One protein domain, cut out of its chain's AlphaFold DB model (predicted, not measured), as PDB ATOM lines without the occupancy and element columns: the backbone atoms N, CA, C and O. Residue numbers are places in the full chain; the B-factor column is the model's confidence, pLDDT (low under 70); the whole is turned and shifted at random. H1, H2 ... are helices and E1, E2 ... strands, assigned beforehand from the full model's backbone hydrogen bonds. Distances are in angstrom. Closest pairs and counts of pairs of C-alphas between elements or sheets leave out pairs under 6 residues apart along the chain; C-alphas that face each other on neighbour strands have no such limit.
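What this domain is: This is residues 100 to 202 of the 246 residues of an uncharacterized protein of Actinomyces sp. oral taxon 172 str. F0311 (UniProt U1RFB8). A long, strongly twisted sheet of four strands has H1 over one face near one end, and beyond its other end an arm made by residues 148 to 159 and H2 gives the model its length; residues 156 to 161 stick out free. The printed part has 103 residues, with H1, E1, E2, H2, E3 and E4 along the chain. The sheet's order is E1, E2, E3, E4, all antiparallel, and the class is mixed, helices and strands. The whole is extended, a rod of 66 by 24 by 24 A, with a radius of gyration of the C-alphas of 20.8 A.

Where its parts are: Find C-alpha 110 at (-27.482, -5.070, 66.015); there H1 begins, residues 110 to 119. E1 is residues 128 to 132, and E2, residues 137 to 147, runs 30.1 A. Find C-alpha 160 at (-58.347, -6.797, 13.471), where H2, residues 160 to 169, begins. E3, residues 174 to 184, runs 32.2 A, and E4, residues 191 to 198, runs 23.0 A to C-alpha 198 at (-42.152, -2.211, 39.911).

How they stand to each other: Look between E2 and E3 for N 141 and O 180, 2.9 A apart. The hairpin E1 and E2 has N 131 and O 138 at 2.9 A; the hairpin E3 and E4 has N 181 and O 194 at 2.8 A. H1 is on the sheet, two layers, a helix on one face, at a height of 8.6 A; its closest C-alphas to E3 are Phe 114 and His 184, 6.4 A. H2 is not on the sheet. In H1 and H2 every O i to N i+4 pair is within hydrogen-bond range.

The domain as a whole: The C-alphas of Ala 105 and Pro 160, the two farthest apart, are 66.5 A apart. The printed part has no cut, and the link E2 to H2 is long. Look for pLDDT under 70 at residues 100 to 110, 147 to 154, 156 and 169 to 174.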
ATOM      1  N   LEU A 100     -36.382 -18.067  59.779       65.19
ATOM      2  CA  LEU A 100     -35.179 -17.266  59.526       65.19
ATOM      3  C   LEU A 100     -34.740 -16.555  60.812       65.19
ATOM      4  O   LEU A 100     -34.857 -15.341  60.971       65.19
ATOM      5  N   ARG A 101     -34.268 -17.354  61.770       61.88
ATOM      6  CA  ARG A 101     -33.670 -16.882  63.021       61.88
ATOM      7  C   ARG A 101     -32.176 -17.177  62.998       61.88
ATOM      8  O   ARG A 101     -31.766 -18.298  62.695       61.88
ATOM      9  N   MET A 102     -31.363 -16.181  63.336       63.28
ATOM     10  CA  MET A 102     -29.911 -16.346  63.448       63.28
ATOM     11  C   MET A 102     -29.547 -17.368  64.539       63.28
ATOM     12  O   MET A 102     -30.260 -17.521  65.536       63.28
ATOM     13  N   SER A 103     -28.423 -18.071  64.347       57.22
ATOM     14  CA  SER A 103     -27.938 -19.125  65.253       57.22
ATOM     15  C   SER A 103     -27.905 -18.669  66.726       57.22
ATOM     16  O   SER A 103     -27.487 -17.544  67.011       57.22
ATOM     17  N   PRO A 104     -28.260 -19.538  67.698       50.59
ATOM     18  CA  PRO A 104     -28.284 -19.189  69.120       50.59
ATOM     19  C   PRO A 104     -26.958 -18.660  69.683       50.59
ATOM     20  O   PRO A 104     -26.988 -17.960  70.690       50.59
ATOM     21  N   ALA A 105     -25.826 -18.981  69.046       54.91
ATOM     22  CA  ALA A 105     -24.483 -18.583  69.476       54.91
ATOM     23  C   ALA A 105     -24.153 -17.094  69.245       54.91
ATOM     24  O   ALA A 105     -23.143 -16.618  69.751       54.91
ATOM     25  N   ILE A 106     -24.984 -16.382  68.484       58.41
ATOM     26  CA  ILE A 106     -24.820 -14.961  68.149       58.41
ATOM     27  C   ILE A 106     -25.528 -14.123  69.220       58.41
ATOM     28  O   ILE A 106     -26.575 -14.556  69.708       58.41
ATOM     29  N   GLY A 107     -24.992 -12.961  69.603       60.28
ATOM     30  CA  GLY A 107     -25.699 -12.002  70.455       60.28
ATOM     31  C   GLY A 107     -26.990 -11.469  69.817       60.28
ATOM     32  O   GLY A 107     -27.425 -11.919  68.757       60.28
ATOM     33  N   THR A 108     -27.655 -10.536  70.492       67.31
ATOM     34  CA  THR A 108     -28.787  -9.759  69.942       67.31
ATOM     35  C   THR A 108     -28.374  -8.350  69.527       67.31
ATOM     36  O   THR A 108     -29.200  -7.597  69.028       67.31
ATOM     37  N   GLU A 109     -27.101  -8.002  69.730       69.62
ATOM     38  CA  GLU A 109     -26.547  -6.708  69.356       69.62
ATOM     39  C   GLU A 109     -26.631  -6.523  67.837       69.62
ATOM     40  O   GLU A 109     -26.140  -7.351  67.060       69.62
ATOM     41  N   SER A 110     -27.233  -5.411  67.418       67.50
ATOM     42  CA  SER A 110     -27.482  -5.070  66.015       67.50
ATOM     43  C   SER A 110     -26.250  -5.202  65.117       67.50
ATOM     44  O   SER A 110     -26.351  -5.717  64.004       67.50
ATOM     45  N   GLU A 111     -25.076  -4.776  65.592       71.25
ATOM     46  CA  GLU A 111     -23.830  -4.824  64.817       71.25
ATOM     47  C   GLU A 111     -23.355  -6.266  64.566       71.25
ATOM     48  O   GLU A 111     -22.914  -6.591  63.462       71.25
ATOM     49  N   GLU A 112     -23.511  -7.162  65.547       72.69
ATOM     50  CA  GLU A 112     -23.147  -8.577  65.406       72.69
ATOM     51  C   GLU A 112     -24.100  -9.311  64.458       72.69
ATOM     52  O   GLU A 112     -23.661 -10.055  63.575       72.69
ATOM     53  N   VAL A 113     -25.408  -9.076  64.607       72.44
ATOM     54  CA  VAL A 113     -26.438  -9.678  63.749       72.44
ATOM     55  C   VAL A 113     -26.259  -9.214  62.305       72.44
ATOM     56  O   VAL A 113     -26.227 -10.032  61.383       72.44
ATOM     57  N   PHE A 114     -26.079  -7.910  62.091       76.50
ATOM     58  CA  PHE A 114     -25.877  -7.362  60.755       76.50
ATOM     59  C   PHE A 114     -24.566  -7.845  60.115       76.50
ATOM     60  O   PHE A 114     -24.545  -8.202  58.937       76.50
ATOM     61  N   GLY A 115     -23.481  -7.936  60.894       74.69
ATOM     62  CA  GLY A 115     -22.199  -8.457  60.420       74.69
ATOM     63  C   GLY A 115     -22.300  -9.884  59.876       74.69
ATOM     64  O   GLY A 115     -21.737 -10.186  58.824       74.69
ATOM     65  N   ILE A 116     -23.073 -10.747  60.540       76.44
ATOM     66  CA  ILE A 116     -23.274 -12.138  60.109       76.44
ATOM     67  C   ILE A 116     -24.205 -12.230  58.908       76.44
ATOM     68  O   ILE A 116     -23.975 -13.058  58.028       76.44
ATOM     69  N   LEU A 117     -25.218 -11.366  58.834       77.62
ATOM     70  CA  LEU A 117     -26.090 -11.290  57.664       77.62
ATOM     71  C   LEU A 117     -25.256 -10.978  56.419       77.62
ATOM     72  O   LEU A 117     -25.387 -11.658  55.409       77.62
ATOM     73  N   ARG A 118     -24.337 -10.011  56.529       80.75
ATOM     74  CA  ARG A 118     -23.401  -9.664  55.456       80.75
ATOM     75  C   ARG A 118     -22.493 -10.833  55.084       80.75
ATOM     76  O   ARG A 118     -22.362 -11.124  53.902       80.75
ATOM     77  N   MET A 119     -21.922 -11.526  56.072       79.19
ATOM     78  CA  MET A 119     -21.102 -12.719  55.823       79.19
ATOM     79  C   MET A 119     -21.876 -13.823  55.094       79.19
ATOM     80  O   MET A 119     -21.317 -14.500  54.240       79.19
ATOM     81  N   GLY A 120     -23.168 -13.990  55.393       75.12
ATOM     82  CA  GLY A 120     -24.029 -14.975  54.734       75.12
ATOM     83  C   GLY A 120     -24.195 -14.762  53.224       75.12
ATOM     84  O   GLY A 120     -24.588 -15.696  52.530       75.12
ATOM     85  N   PHE A 121     -23.869 -13.569  52.722       80.88
ATOM     86  CA  PHE A 121     -23.943 -13.211  51.307       80.88
ATOM     87  C   PHE A 121     -22.572 -12.968  50.658       80.88
ATOM     88  O   PHE A 121     -22.529 -12.602  49.489       80.88
ATOM     89  N   GLU A 122     -21.449 -13.184  51.357       76.44
ATOM     90  CA  GLU A 122     -20.104 -12.960  50.787       76.44
ATOM     91  C   GLU A 122     -19.805 -13.851  49.569       76.44
ATOM     92  O   GLU A 122     -19.078 -13.430  48.671       76.44
ATOM     93  N   ASP A 123     -20.394 -15.050  49.521       74.81
ATOM     94  CA  ASP A 123     -20.251 -16.006  48.414       74.81
ATOM     95  C   ASP A 123     -21.347 -15.864  47.334       74.81
ATOM     96  O   ASP A 123     -21.409 -16.673  46.407       74.81
ATOM     97  N   ALA A 124     -22.253 -14.889  47.456       78.25
ATOM     98  CA  ALA A 124     -23.304 -14.672  46.466       78.25
ATOM     99  C   ALA A 124     -22.761 -13.928  45.233       78.25
ATOM    100  O   ALA A 124     -21.961 -13.005  45.351       78.25
ATOM    101  N   ASP A 125     -23.254 -14.289  44.044       78.12
ATOM    102  CA  ASP A 125     -22.920 -13.600  42.784       78.12
ATOM    103  C   ASP A 125     -23.563 -12.196  42.676       78.12
ATOM    104  O   ASP A 125     -23.251 -11.427  41.765       78.12
ATOM    105  N   ASP A 126     -24.473 -11.865  43.596       82.75
ATOM    106  CA  ASP A 126     -25.238 -10.619  43.623       82.75
ATOM    107  C   ASP A 126     -24.476  -9.470  44.318       82.75
ATOM    108  O   ASP A 126     -23.745  -9.667  45.288       82.75
ATOM    109  N   GLU A 127     -24.710  -8.230  43.876       87.25
ATOM    110  CA  GLU A 127     -24.213  -7.032  44.566       87.25
ATOM    111  C   GLU A 127     -25.147  -6.639  45.720       87.25
ATOM    112  O   GLU A 127     -26.340  -6.387  45.512       87.25
ATOM    113  N   PHE A 128     -24.583  -6.525  46.927       89.56
ATOM    114  CA  PHE A 128     -25.288  -6.062  48.121       89.56
ATOM    115  C   PHE A 128     -24.785  -4.692  48.574       89.56
ATOM    116  O   PHE A 128     -23.581  -4.467  48.704       89.56
ATOM    117  N   VAL A 129     -25.719  -3.785  48.868       92.50
ATOM    118  CA  VAL A 129     -25.421  -2.436  49.372       92.50
ATOM    119  C   VAL A 129     -26.067  -2.237  50.737       92.50
ATOM    120  O   VAL A 129     -27.240  -2.547  50.918       92.50
ATOM    121  N   GLU A 130     -25.311  -1.722  51.705       93.81
ATOM    122  CA  GLU A 130     -25.842  -1.369  53.025       93.81
ATOM    123  C   GLU A 130     -26.724  -0.117  52.937       93.81
ATOM    124  O   GLU A 130     -26.341   0.887  52.335       93.81
ATOM    125  N   VAL A 131     -27.902  -0.193  53.551       95.06
ATOM    126  CA  VAL A 131     -28.872   0.897  53.660       95.06
ATOM    127  C   VAL A 131     -29.283   1.028  55.122       95.06
ATOM    128  O   VAL A 131     -29.600   0.042  55.789       95.06
ATOM    129  N   GLU A 132     -29.256   2.253  55.629       94.44
ATOM    130  CA  GLU A 132     -29.606   2.570  57.011       94.44
ATOM    131  C   GLU A 132     -31.100   2.901  57.105       94.44
ATOM    132  O   GLU A 132     -31.592   3.751  56.366       94.44
ATOM    133  N   GLY A 133     -31.813   2.197  57.985       93.12
ATOM    134  CA  GLY A 133     -33.165   2.539  58.430       93.12
ATOM    135  C   GLY A 133     -33.117   3.401  59.693       93.12
ATOM    136  O   GLY A 133     -32.051   3.611  60.266       93.12
ATOM    137  N   ALA A 134     -34.266   3.864  60.193       92.81
ATOM    138  CA  ALA A 134     -34.281   4.786  61.334       92.81
ATOM    139  C   ALA A 134     -33.703   4.183  62.632       92.81
ATOM    140  O   ALA A 134     -33.094   4.892  63.429       92.81
ATOM    141  N   ASN A 135     -33.911   2.884  62.860       91.94
ATOM    142  CA  ASN A 135     -33.379   2.156  64.017       91.94
ATOM    143  C   ASN A 135     -32.800   0.781  63.658       91.94
ATOM    144  O   ASN A 135     -32.596  -0.043  64.540       91.94
ATOM    145  N   PHE A 136     -32.552   0.519  62.377       92.38
ATOM    146  CA  PHE A 136     -32.040  -0.759  61.893       92.38
ATOM    147  C   PHE A 136     -31.140  -0.557  60.671       92.38
ATOM    148  O   PHE A 136     -30.970   0.543  60.157       92.38
ATOM    149  N   ARG A 137     -30.564  -1.651  60.185       92.44
ATOM    150  CA  ARG A 137     -29.723  -1.711  58.989       92.44
ATOM    151  C   ARG A 137     -30.215  -2.822  58.093       92.44
ATOM    152  O   ARG A 137     -30.592  -3.889  58.596       92.44
ATOM    153  N   ALA A 138     -30.167  -2.566  56.795       94.50
ATOM    154  CA  ALA A 138     -30.538  -3.516  55.772       94.50
ATOM    155  C   ALA A 138     -29.417  -3.712  54.754       94.50
ATOM    156  O   ALA A 138     -28.653  -2.797  54.453       94.50
ATOM    157  N   LEU A 139     -29.339  -4.919  54.206       94.38
ATOM    158  CA  LEU A 139     -28.630  -5.155  52.953       94.38
ATOM    159  C   LEU A 139     -29.644  -5.061  51.826       94.38
ATOM    160  O   LEU A 139     -30.733  -5.608  51.954       94.38
ATOM    161  N   ARG A 140     -29.301  -4.382  50.738       95.88
ATOM    162  CA  ARG A 140     -30.131  -4.247  49.544       95.88
ATOM    163  C   ARG A 140     -29.548  -5.059  48.400       95.88
ATOM    164  O   ARG A 140     -28.372  -4.890  48.092       95.88
ATOM    165  N   ARG A 141     -30.395  -5.818  47.705       94.69
ATOM    166  CA  ARG A 141     -30.110  -6.475  46.419       94.69
ATOM    167  C   ARG A 141     -31.083  -5.971  45.367       94.69
ATOM    168  O   ARG A 141     -32.253  -5.736  45.660       94.69
ATOM    169  N   VAL A 142     -30.612  -5.864  44.130       94.50
ATOM    170  CA  VAL A 142     -31.433  -5.477  42.980       94.50
ATOM    171  C   VAL A 142     -31.482  -6.622  41.980       94.50
ATOM    172  O   VAL A 142     -30.442  -7.088  41.528       94.50
ATOM    173  N   LEU A 143     -32.687  -7.026  41.600       91.56
ATOM    174  CA  LEU A 143     -32.961  -8.010  40.561       91.56
ATOM    175  C   LEU A 143     -33.776  -7.330  39.458       91.56
ATOM    176  O   LEU A 143     -34.747  -6.627  39.735       91.56
ATOM    177  N   ILE A 144     -33.367  -7.503  38.205       89.00
ATOM    178  CA  ILE A 144     -34.141  -7.052  37.045       89.00
ATOM    179  C   ILE A 144     -34.376  -8.272  36.175       89.00
ATOM    180  O   ILE A 144     -33.431  -8.886  35.684       89.00
ATOM    181  N   GLU A 145     -35.643  -8.619  36.021       84.94
ATOM    182  CA  GLU A 145     -36.093  -9.788  35.283       84.94
ATOM    183  C   GLU A 145     -36.909  -9.327  34.079       84.94
ATOM    184  O   GLU A 145     -37.626  -8.323  34.135       84.94
ATOM    185  N   LYS A 146     -36.798 -10.059  32.970       77.88
ATOM    186  CA  LYS A 146     -37.715  -9.860  31.851       77.88
ATOM    187  C   LYS A 146     -39.082 -10.372  32.265       77.88
ATOM    188  O   LYS A 146     -39.204 -11.510  32.713       77.88
ATOM    189  N   ASP A 147     -40.079  -9.512  32.143       68.25
ATOM    190  CA  ASP A 147     -41.447  -9.864  32.452       68.25
ATOM    191  C   ASP A 147     -42.095 -10.478  31.209       68.25
ATOM    192  O   ASP A 147     -42.679  -9.787  30.375       68.25
ATOM    193  N   ASP A 148     -41.960 -11.797  31.079       63.38
ATOM    194  CA  ASP A 148     -42.616 -12.564  30.017       63.38
ATOM    195  C   ASP A 148     -44.113 -12.809  30.329       63.38
ATOM    196  O   ASP A 148     -44.805 -13.472  29.555       63.38
ATOM    197  N   SER A 149     -44.629 -12.300  31.461       57.53
ATOM    198  CA  SER A 149     -46.000 -12.555  31.930       57.53
ATOM    199  C   SER A 149     -47.050 -11.576  31.398       57.53
ATOM    200  O   SER A 149     -48.243 -11.786  31.619       57.53
ATOM    201  N   PHE A 150     -46.646 -10.539  30.655       55.25
ATOM    202  CA  PHE A 150     -47.591  -9.627  30.010       55.25
ATOM    203  C   PHE A 150     -48.274 -10.309  28.815       55.25
ATOM    204  O   PHE A 150     -47.889 -10.134  27.660       55.25
ATOM    205  N   HIS A 151     -49.304 -11.101  29.106       56.78
ATOM    206  CA  HIS A 151     -50.215 -11.654  28.116       56.78
ATOM    207  C   HIS A 151     -51.563 -10.951  28.239       56.78
ATOM    208  O   HIS A 151     -52.235 -11.041  29.266       56.78
ATOM    209  N   VAL A 152     -51.960 -10.220  27.199       59.25
ATOM    210  CA  VAL A 152     -53.283  -9.596  27.162       59.25
ATOM    211  C   VAL A 152     -54.244 -10.636  26.605       59.25
ATOM    212  O   VAL A 152     -54.168 -10.965  25.423       59.25
ATOM    213  N   GLU A 153     -55.152 -11.157  27.432       61.34
ATOM    214  CA  GLU A 153     -56.176 -12.088  26.948       61.34
ATOM    215  C   GLU A 153     -56.986 -11.460  25.806       61.34
ATOM    216  O   GLU A 153     -57.360 -10.283  25.842       61.34
ATOM    217  N   ALA A 154     -57.233 -12.253  24.762       61.00
ATOM    218  CA  ALA A 154     -58.024 -11.814  23.626       61.00
ATOM    219  C   ALA A 154     -59.515 -11.775  23.995       61.00
ATOM    220  O   ALA A 154     -60.053 -12.804  24.409       61.00
ATOM    221  N   PRO A 155     -60.212 -10.635  23.819       70.00
ATOM    222  CA  PRO A 155     -61.665 -10.607  23.866       70.00
ATOM    223  C   PRO A 155     -62.248 -11.556  22.814       70.00
ATOM    224  O   PRO A 155     -61.711 -11.665  21.710       70.00
ATOM    225  N   GLU A 156     -63.381 -12.196  23.120       67.75
ATOM    226  CA  GLU A 156     -64.064 -13.092  22.171       67.75
ATOM    227  C   GLU A 156     -64.487 -12.376  20.869       67.75
ATOM    228  O   GLU A 156     -64.512 -13.004  19.812       67.75
ATOM    229  N   ASP A 157     -64.739 -11.061  20.928       78.75
ATOM    230  CA  ASP A 157     -65.169 -10.211  19.805       78.75
ATOM    231  C   ASP A 157     -64.085  -9.203  19.368       78.75
ATOM    232  O   ASP A 157     -64.363  -8.038  19.083       78.75
ATOM    233  N   GLU A 158     -62.825  -9.628  19.338       76.62
ATOM    234  CA  GLU A 158     -61.722  -8.761  18.932       76.62
ATOM    235  C   GLU A 158     -61.783  -8.338  17.449       76.62
ATOM    236  O   GLU A 158     -61.916  -9.150  16.527       76.62
ATOM    237  N   THR A 159     -61.582  -7.042  17.201       86.69
ATOM    238  CA  THR A 159     -61.389  -6.505  15.852       86.69
ATOM    239  C   THR A 159     -59.944  -6.682  15.350       86.69
ATOM    240  O   THR A 159     -58.995  -6.711  16.134       86.69
ATOM    241  N   PRO A 160     -59.706  -6.715  14.022       83.88
ATOM    242  CA  PRO A 160     -58.347  -6.797  13.471       83.88
ATOM    243  C   PRO A 160     -57.413  -5.647  13.887       83.88
ATOM    244  O   PRO A 160     -56.195  -5.807  13.860       83.88
ATOM    245  N   GLU A 161     -57.973  -4.483  14.232       81.38
ATOM    246  CA  GLU A 161     -57.218  -3.310  14.685       81.38
ATOM    247  C   GLU A 161     -56.768  -3.465  16.147       81.38
ATOM    248  O   GLU A 161     -55.604  -3.214  16.459       81.38
ATOM    249  N   GLU A 162     -57.641  -3.977  17.018       77.38
ATOM    250  CA  GLU A 162     -57.309  -4.343  18.403       77.38
ATOM    251  C   GLU A 162     -56.274  -5.476  18.457       77.38
ATOM    252  O   GLU A 162     -55.312  -5.384  19.220       77.38
ATOM    253  N   ALA A 163     -56.380  -6.465  17.560       80.94
ATOM    254  CA  ALA A 163     -55.406  -7.553  17.445       80.94
ATOM    255  C   ALA A 163     -54.010  -7.040  17.065       80.94
ATOM    256  O   ALA A 163     -52.995  -7.503  17.591       80.94
ATOM    257  N   ALA A 164     -53.943  -6.062  16.155       81.81
ATOM    258  CA  ALA A 164     -52.686  -5.430  15.771       81.81
ATOM    259  C   ALA A 164     -52.094  -4.596  16.919       81.81
ATOM    260  O   ALA A 164     -50.879  -4.625  17.125       81.81
ATOM    261  N   LEU A 165     -52.938  -3.894  17.682       77.44
ATOM    262  CA  LEU A 165     -52.516  -3.128  18.853       77.44
ATOM    263  C   LEU A 165     -51.987  -4.048  19.963       77.44
ATOM    264  O   LEU A 165     -50.931  -3.762  20.524       77.44
ATOM    265  N   ARG A 166     -52.661  -5.179  20.235       76.81
ATOM    266  CA  ARG A 166     -52.175  -6.199  21.178       76.81
ATOM    267  C   ARG A 166     -50.834  -6.757  20.732       76.81
ATOM    268  O   ARG A 166     -49.901  -6.760  21.522       76.81
ATOM    269  N   ALA A 167     -50.719  -7.185  19.477       76.00
ATOM    270  CA  ALA A 167     -49.478  -7.752  18.959       76.00
ATOM    271  C   ALA A 167     -48.307  -6.754  19.004       76.00
ATOM    272  O   ALA A 167     -47.151  -7.165  19.051       76.00
ATOM    273  N   GLU A 168     -48.579  -5.447  18.962       73.00
ATOM    274  CA  GLU A 168     -47.564  -4.415  19.178       73.00
ATOM    275  C   GLU A 168     -47.262  -4.199  20.669       73.00
ATOM    276  O   GLU A 168     -46.099  -4.057  21.037       73.00
ATOM    277  N   ALA A 169     -48.276  -4.238  21.535       68.00
ATOM    278  CA  ALA A 169     -48.109  -4.147  22.984       68.00
ATOM    279  C   ALA A 169     -47.338  -5.348  23.563       68.00
ATOM    280  O   ALA A 169     -46.461  -5.157  24.393       68.00
ATOM    281  N   GLU A 170     -47.581  -6.564  23.073       68.50
ATOM    282  CA  GLU A 170     -46.848  -7.785  23.449       68.50
ATOM    283  C   GLU A 170     -45.379  -7.770  22.988       68.50
ATOM    284  O   GLU A 170     -44.554  -8.522  23.505       68.50
ATOM    285  N   LYS A 171     -45.006  -6.904  22.031       63.81
ATOM    286  CA  LYS A 171     -43.590  -6.680  21.684       63.81
ATOM    287  C   LYS A 171     -42.877  -5.770  22.679       63.81
ATOM    288  O   LYS A 171     -41.643  -5.723  22.654       63.81
ATOM    289  N   LEU A 172     -43.608  -5.023  23.511       61.94
ATOM    290  CA  LEU A 172     -43.004  -4.231  24.572       61.94
ATOM    291  C   LEU A 172     -42.471  -5.204  25.625       61.94
ATOM    292  O   LEU A 172     -43.223  -5.808  26.381       61.94
ATOM    293  N   GLN A 173     -41.150  -5.373  25.651       60.91
ATOM    294  CA  GLN A 173     -40.481  -6.098  26.725       60.91
ATOM    295  C   GLN A 173     -40.553  -5.227  27.976       60.91
ATOM    296  O   GLN A 173     -39.815  -4.246  28.091       60.91
ATOM    297  N   PHE A 174     -41.464  -5.557  28.886       69.38
ATOM    298  CA  PHE A 174     -41.473  -4.952  30.207       69.38
ATOM    299  C   PHE A 174     -40.406  -5.639  31.056       69.38
ATOM    300  O   PHE A 174     -40.294  -6.861  31.095       69.38
ATOM    301  N   GLU A 175     -39.567  -4.839  31.698       82.25
ATOM    302  CA  GLU A 175     -38.622  -5.332  32.689       82.25
ATOM    303  C   GLU A 175     -39.235  -5.104  34.065       82.25
ATOM    304  O   GLU A 175     -39.609  -3.982  34.428       82.25
ATOM    305  N   ARG A 176     -39.340  -6.181  34.838       87.25
ATOM    306  CA  ARG A 176     -39.750  -6.124  36.231       87.25
ATOM    307  C   ARG A 176     -38.506  -5.905  37.072       87.25
ATOM    308  O   ARG A 176     -37.581  -6.715  37.078       87.25
ATOM    309  N   MET A 177     -38.489  -4.802  37.803       92.25
ATOM    310  CA  MET A 177     -37.455  -4.508  38.781       92.25
ATOM    311  C   MET A 177     -37.949  -4.913  40.168       92.25
ATOM    312  O   MET A 177     -39.002  -4.461  40.624       92.25
ATOM    313  N   ARG A 178     -37.159  -5.751  40.835       94.75
ATOM    314  CA  ARG A 178     -37.340  -6.173  42.221       94.75
ATOM    315  C   ARG A 178     -36.161  -5.696  43.058       94.75
ATOM    316  O   ARG A 178     -35.007  -5.844  42.660       94.75
ATOM    317  N   VAL A 179     -36.442  -5.117  44.216       96.88
ATOM    318  CA  VAL A 179     -35.418  -4.658  45.154       96.88
ATOM    319  C   VAL A 179     -35.733  -5.226  46.521       96.88
ATOM    320  O   VAL A 179     -36.761  -4.903  47.109       96.88
ATOM    321  N   ASP A 180     -34.850  -6.087  46.998       96.44
ATOM    322  CA  ASP A 180     -35.011  -6.791  48.260       96.44
ATOM    323  C   ASP A 180     -34.111  -6.146  49.316       96.44
ATOM    324  O   ASP A 180     -32.934  -5.883  49.059       96.44
ATOM    325  N   TYR A 181     -34.664  -5.914  50.501       96.75
ATOM    326  CA  TYR A 181     -33.968  -5.385  51.666       96.75
ATOM    327  C   TYR A 181     -34.049  -6.395  52.809       96.75
ATOM    328  O   TYR A 181     -35.133  -6.642  53.336       96.75
ATOM    329  N   TRP A 182     -32.914  -6.959  53.220       94.56
ATOM    330  CA  TRP A 182     -32.815  -7.823  54.399       94.56
ATOM    331  C   TRP A 182     -32.483  -6.966  55.608       94.56
ATOM    332  O   TRP A 182     -31.328  -6.593  55.805       94.56
ATOM    333  N   ALA A 183     -33.501  -6.644  56.395       92.62
ATOM    334  CA  ALA A 183     -33.405  -5.836  57.596       92.62
ATOM    335  C   ALA A 183     -33.269  -6.724  58.834       92.62
ATOM    336  O   ALA A 183     -34.076  -7.629  59.050       92.62
ATOM    337  N   HIS A 184     -32.278  -6.448  59.680       90.12
ATOM    338  CA  HIS A 184     -32.270  -7.030  61.019       90.12
ATOM    339  C   HIS A 184     -33.317  -6.329  61.892       90.12
ATOM    340  O   HIS A 184     -33.511  -5.117  61.788       90.12
ATOM    341  N   VAL A 185     -33.978  -7.085  62.760       89.38
ATOM    342  CA  VAL A 185     -34.911  -6.531  63.742       89.38
ATOM    343  C   VAL A 185     -34.126  -6.174  65.014       89.38
ATOM    344  O   VAL A 185     -33.503  -7.080  65.581       89.38
ATOM    345  N   PRO A 186     -34.134  -4.907  65.470       86.94
ATOM    346  CA  PRO A 186     -33.356  -4.455  66.627       86.94
ATOM    347  C   PRO A 186     -33.608  -5.293  67.878       86.94
ATOM    348  O   PRO A 186     -34.729  -5.748  68.095       86.94
ATOM    349  N   ASP A 187     -32.561  -5.514  68.674       82.38
ATOM    350  CA  ASP A 187     -32.587  -6.284  69.929       82.38
ATOM    351  C   ASP A 187     -33.094  -7.733  69.801       82.38
ATOM    352  O   ASP A 187     -33.369  -8.416  70.792       82.38
ATOM    353  N   THR A 188     -33.182  -8.257  68.576       82.38
ATOM    354  CA  THR A 188     -33.605  -9.632  68.317       82.38
ATOM    355  C   THR A 188     -32.668 -10.342  67.341       82.38
ATOM    356  O   THR A 188     -31.741  -9.777  66.771       82.38
ATOM    357  N   LYS A 189     -32.927 -11.636  67.136       76.69
ATOM    358  CA  LYS A 189     -32.230 -12.480  66.150       76.69
ATOM    359  C   LYS A 189     -33.043 -12.687  64.872       76.69
ATOM    360  O   LYS A 189     -32.796 -13.651  64.143       76.69
ATOM    361  N   GLN A 190     -34.067 -11.863  64.665       83.25
ATOM    362  CA  GLN A 190     -34.996 -11.979  63.549       83.25
ATOM    363  C   GLN A 190     -34.539 -11.109  62.377       83.25
ATOM    364  O   GLN A 190     -33.892 -10.075  62.556       83.25
ATOM    365  N   ILE A 191     -34.893 -11.545  61.171       87.44
ATOM    366  CA  ILE A 191     -34.677 -10.806  59.930       87.44
ATOM    367  C   ILE A 191     -36.038 -10.612  59.268       87.44
ATOM    368  O   ILE A 191     -36.836 -11.546  59.192       87.44
ATOM    369  N   VAL A 192     -36.278  -9.406  58.771       92.50
ATOM    370  CA  VAL A 192     -37.409  -9.066  57.906       92.50
ATOM    371  C   VAL A 192     -36.882  -8.833  56.502       92.50
ATOM    372  O   VAL A 192     -35.841  -8.202  56.323       92.50
ATOM    373  N   ILE A 193     -37.607  -9.323  55.503       94.62
ATOM    374  CA  ILE A 193     -37.302  -9.047  54.099       94.62
ATOM    375  C   ILE A 193     -38.374  -8.108  53.564       94.62
ATOM    376  O   ILE A 193     -39.558  -8.434  53.601       94.62
ATOM    377  N   VAL A 194     -37.969  -6.951  53.052       97.19
ATOM    378  CA  VAL A 194     -38.861  -6.018  52.356       97.19
ATOM    379  C   VAL A 194     -38.558  -6.093  50.870       97.19
ATOM    380  O   VAL A 194     -37.445  -5.790  50.456       97.19
ATOM    381  N   SER A 195     -39.535  -6.499  50.068       97.06
ATOM    382  CA  SER A 195     -39.390  -6.617  48.619       97.06
ATOM    383  C   SER A 195     -40.225  -5.548  47.927       97.06
ATOM    384  O   SER A 195     -41.449  -5.544  48.050       97.06
ATOM    385  N   PHE A 196     -39.569  -4.643  47.206       96.94
ATOM    386  CA  PHE A 196     -40.210  -3.677  46.322       96.94
ATOM    387  C   PHE A 196     -40.261  -4.237  44.911       96.94
ATOM    388  O   PHE A 196     -39.260  -4.737  44.403       96.94
ATOM    389  N   VAL A 197     -41.410  -4.111  44.257       94.44
ATOM    390  CA  VAL A 197     -41.621  -4.553  42.881       94.44
ATOM    391  C   VAL A 197     -42.210  -3.416  42.062       94.44
ATOM    392  O   VAL A 197     -43.193  -2.796  42.465       94.44
ATOM    393  N   THR A 198     -41.641  -3.182  40.880       91.69
ATOM    394  CA  THR A 198     -42.152  -2.211  39.911       91.69
ATOM    395  C   THR A 198     -41.862  -2.636  38.471       91.69
ATOM    396  O   THR A 198     -40.860  -3.295  38.200       91.69
ATOM    397  N   GLN A 199     -42.707  -2.212  37.530       87.38
ATOM    398  CA  GLN A 199     -42.451  -2.325  36.083       87.38
ATOM    399  C   GLN A 199     -41.629  -1.140  35.541       87.38
ATOM    400  O   GLN A 199     -41.333  -1.051  34.352       87.38
ATOM    401  N   MET A 200     -41.241  -0.198  36.407       86.50
ATOM    402  CA  MET A 200     -40.508   1.013  36.036       86.50
ATOM    403  C   MET A 200     -38.983   0.802  35.992       86.50
ATOM    404  O   MET A 200     -38.215   1.694  36.355       86.50
ATOM    405  N   ALA A 201     -38.513  -0.362  35.528       87.56
ATOM    406  CA  ALA A 201     -37.083  -0.692  35.478       87.56
ATOM    407  C   ALA A 201     -36.258   0.295  34.627       87.56
ATOM    408  O   ALA A 201     -35.092   0.554  34.920       87.56
ATOM    409  N   MET A 202     -36.876   0.930  33.624       86.38
ATOM    410  CA  MET A 202     -36.210   1.921  32.766       86.38
ATOM    411  C   MET A 202     -35.724   3.168  33.525       86.38
ATOM    412  O   MET A 202     -34.785   3.827  33.084       86.38
TER     413      MET A 202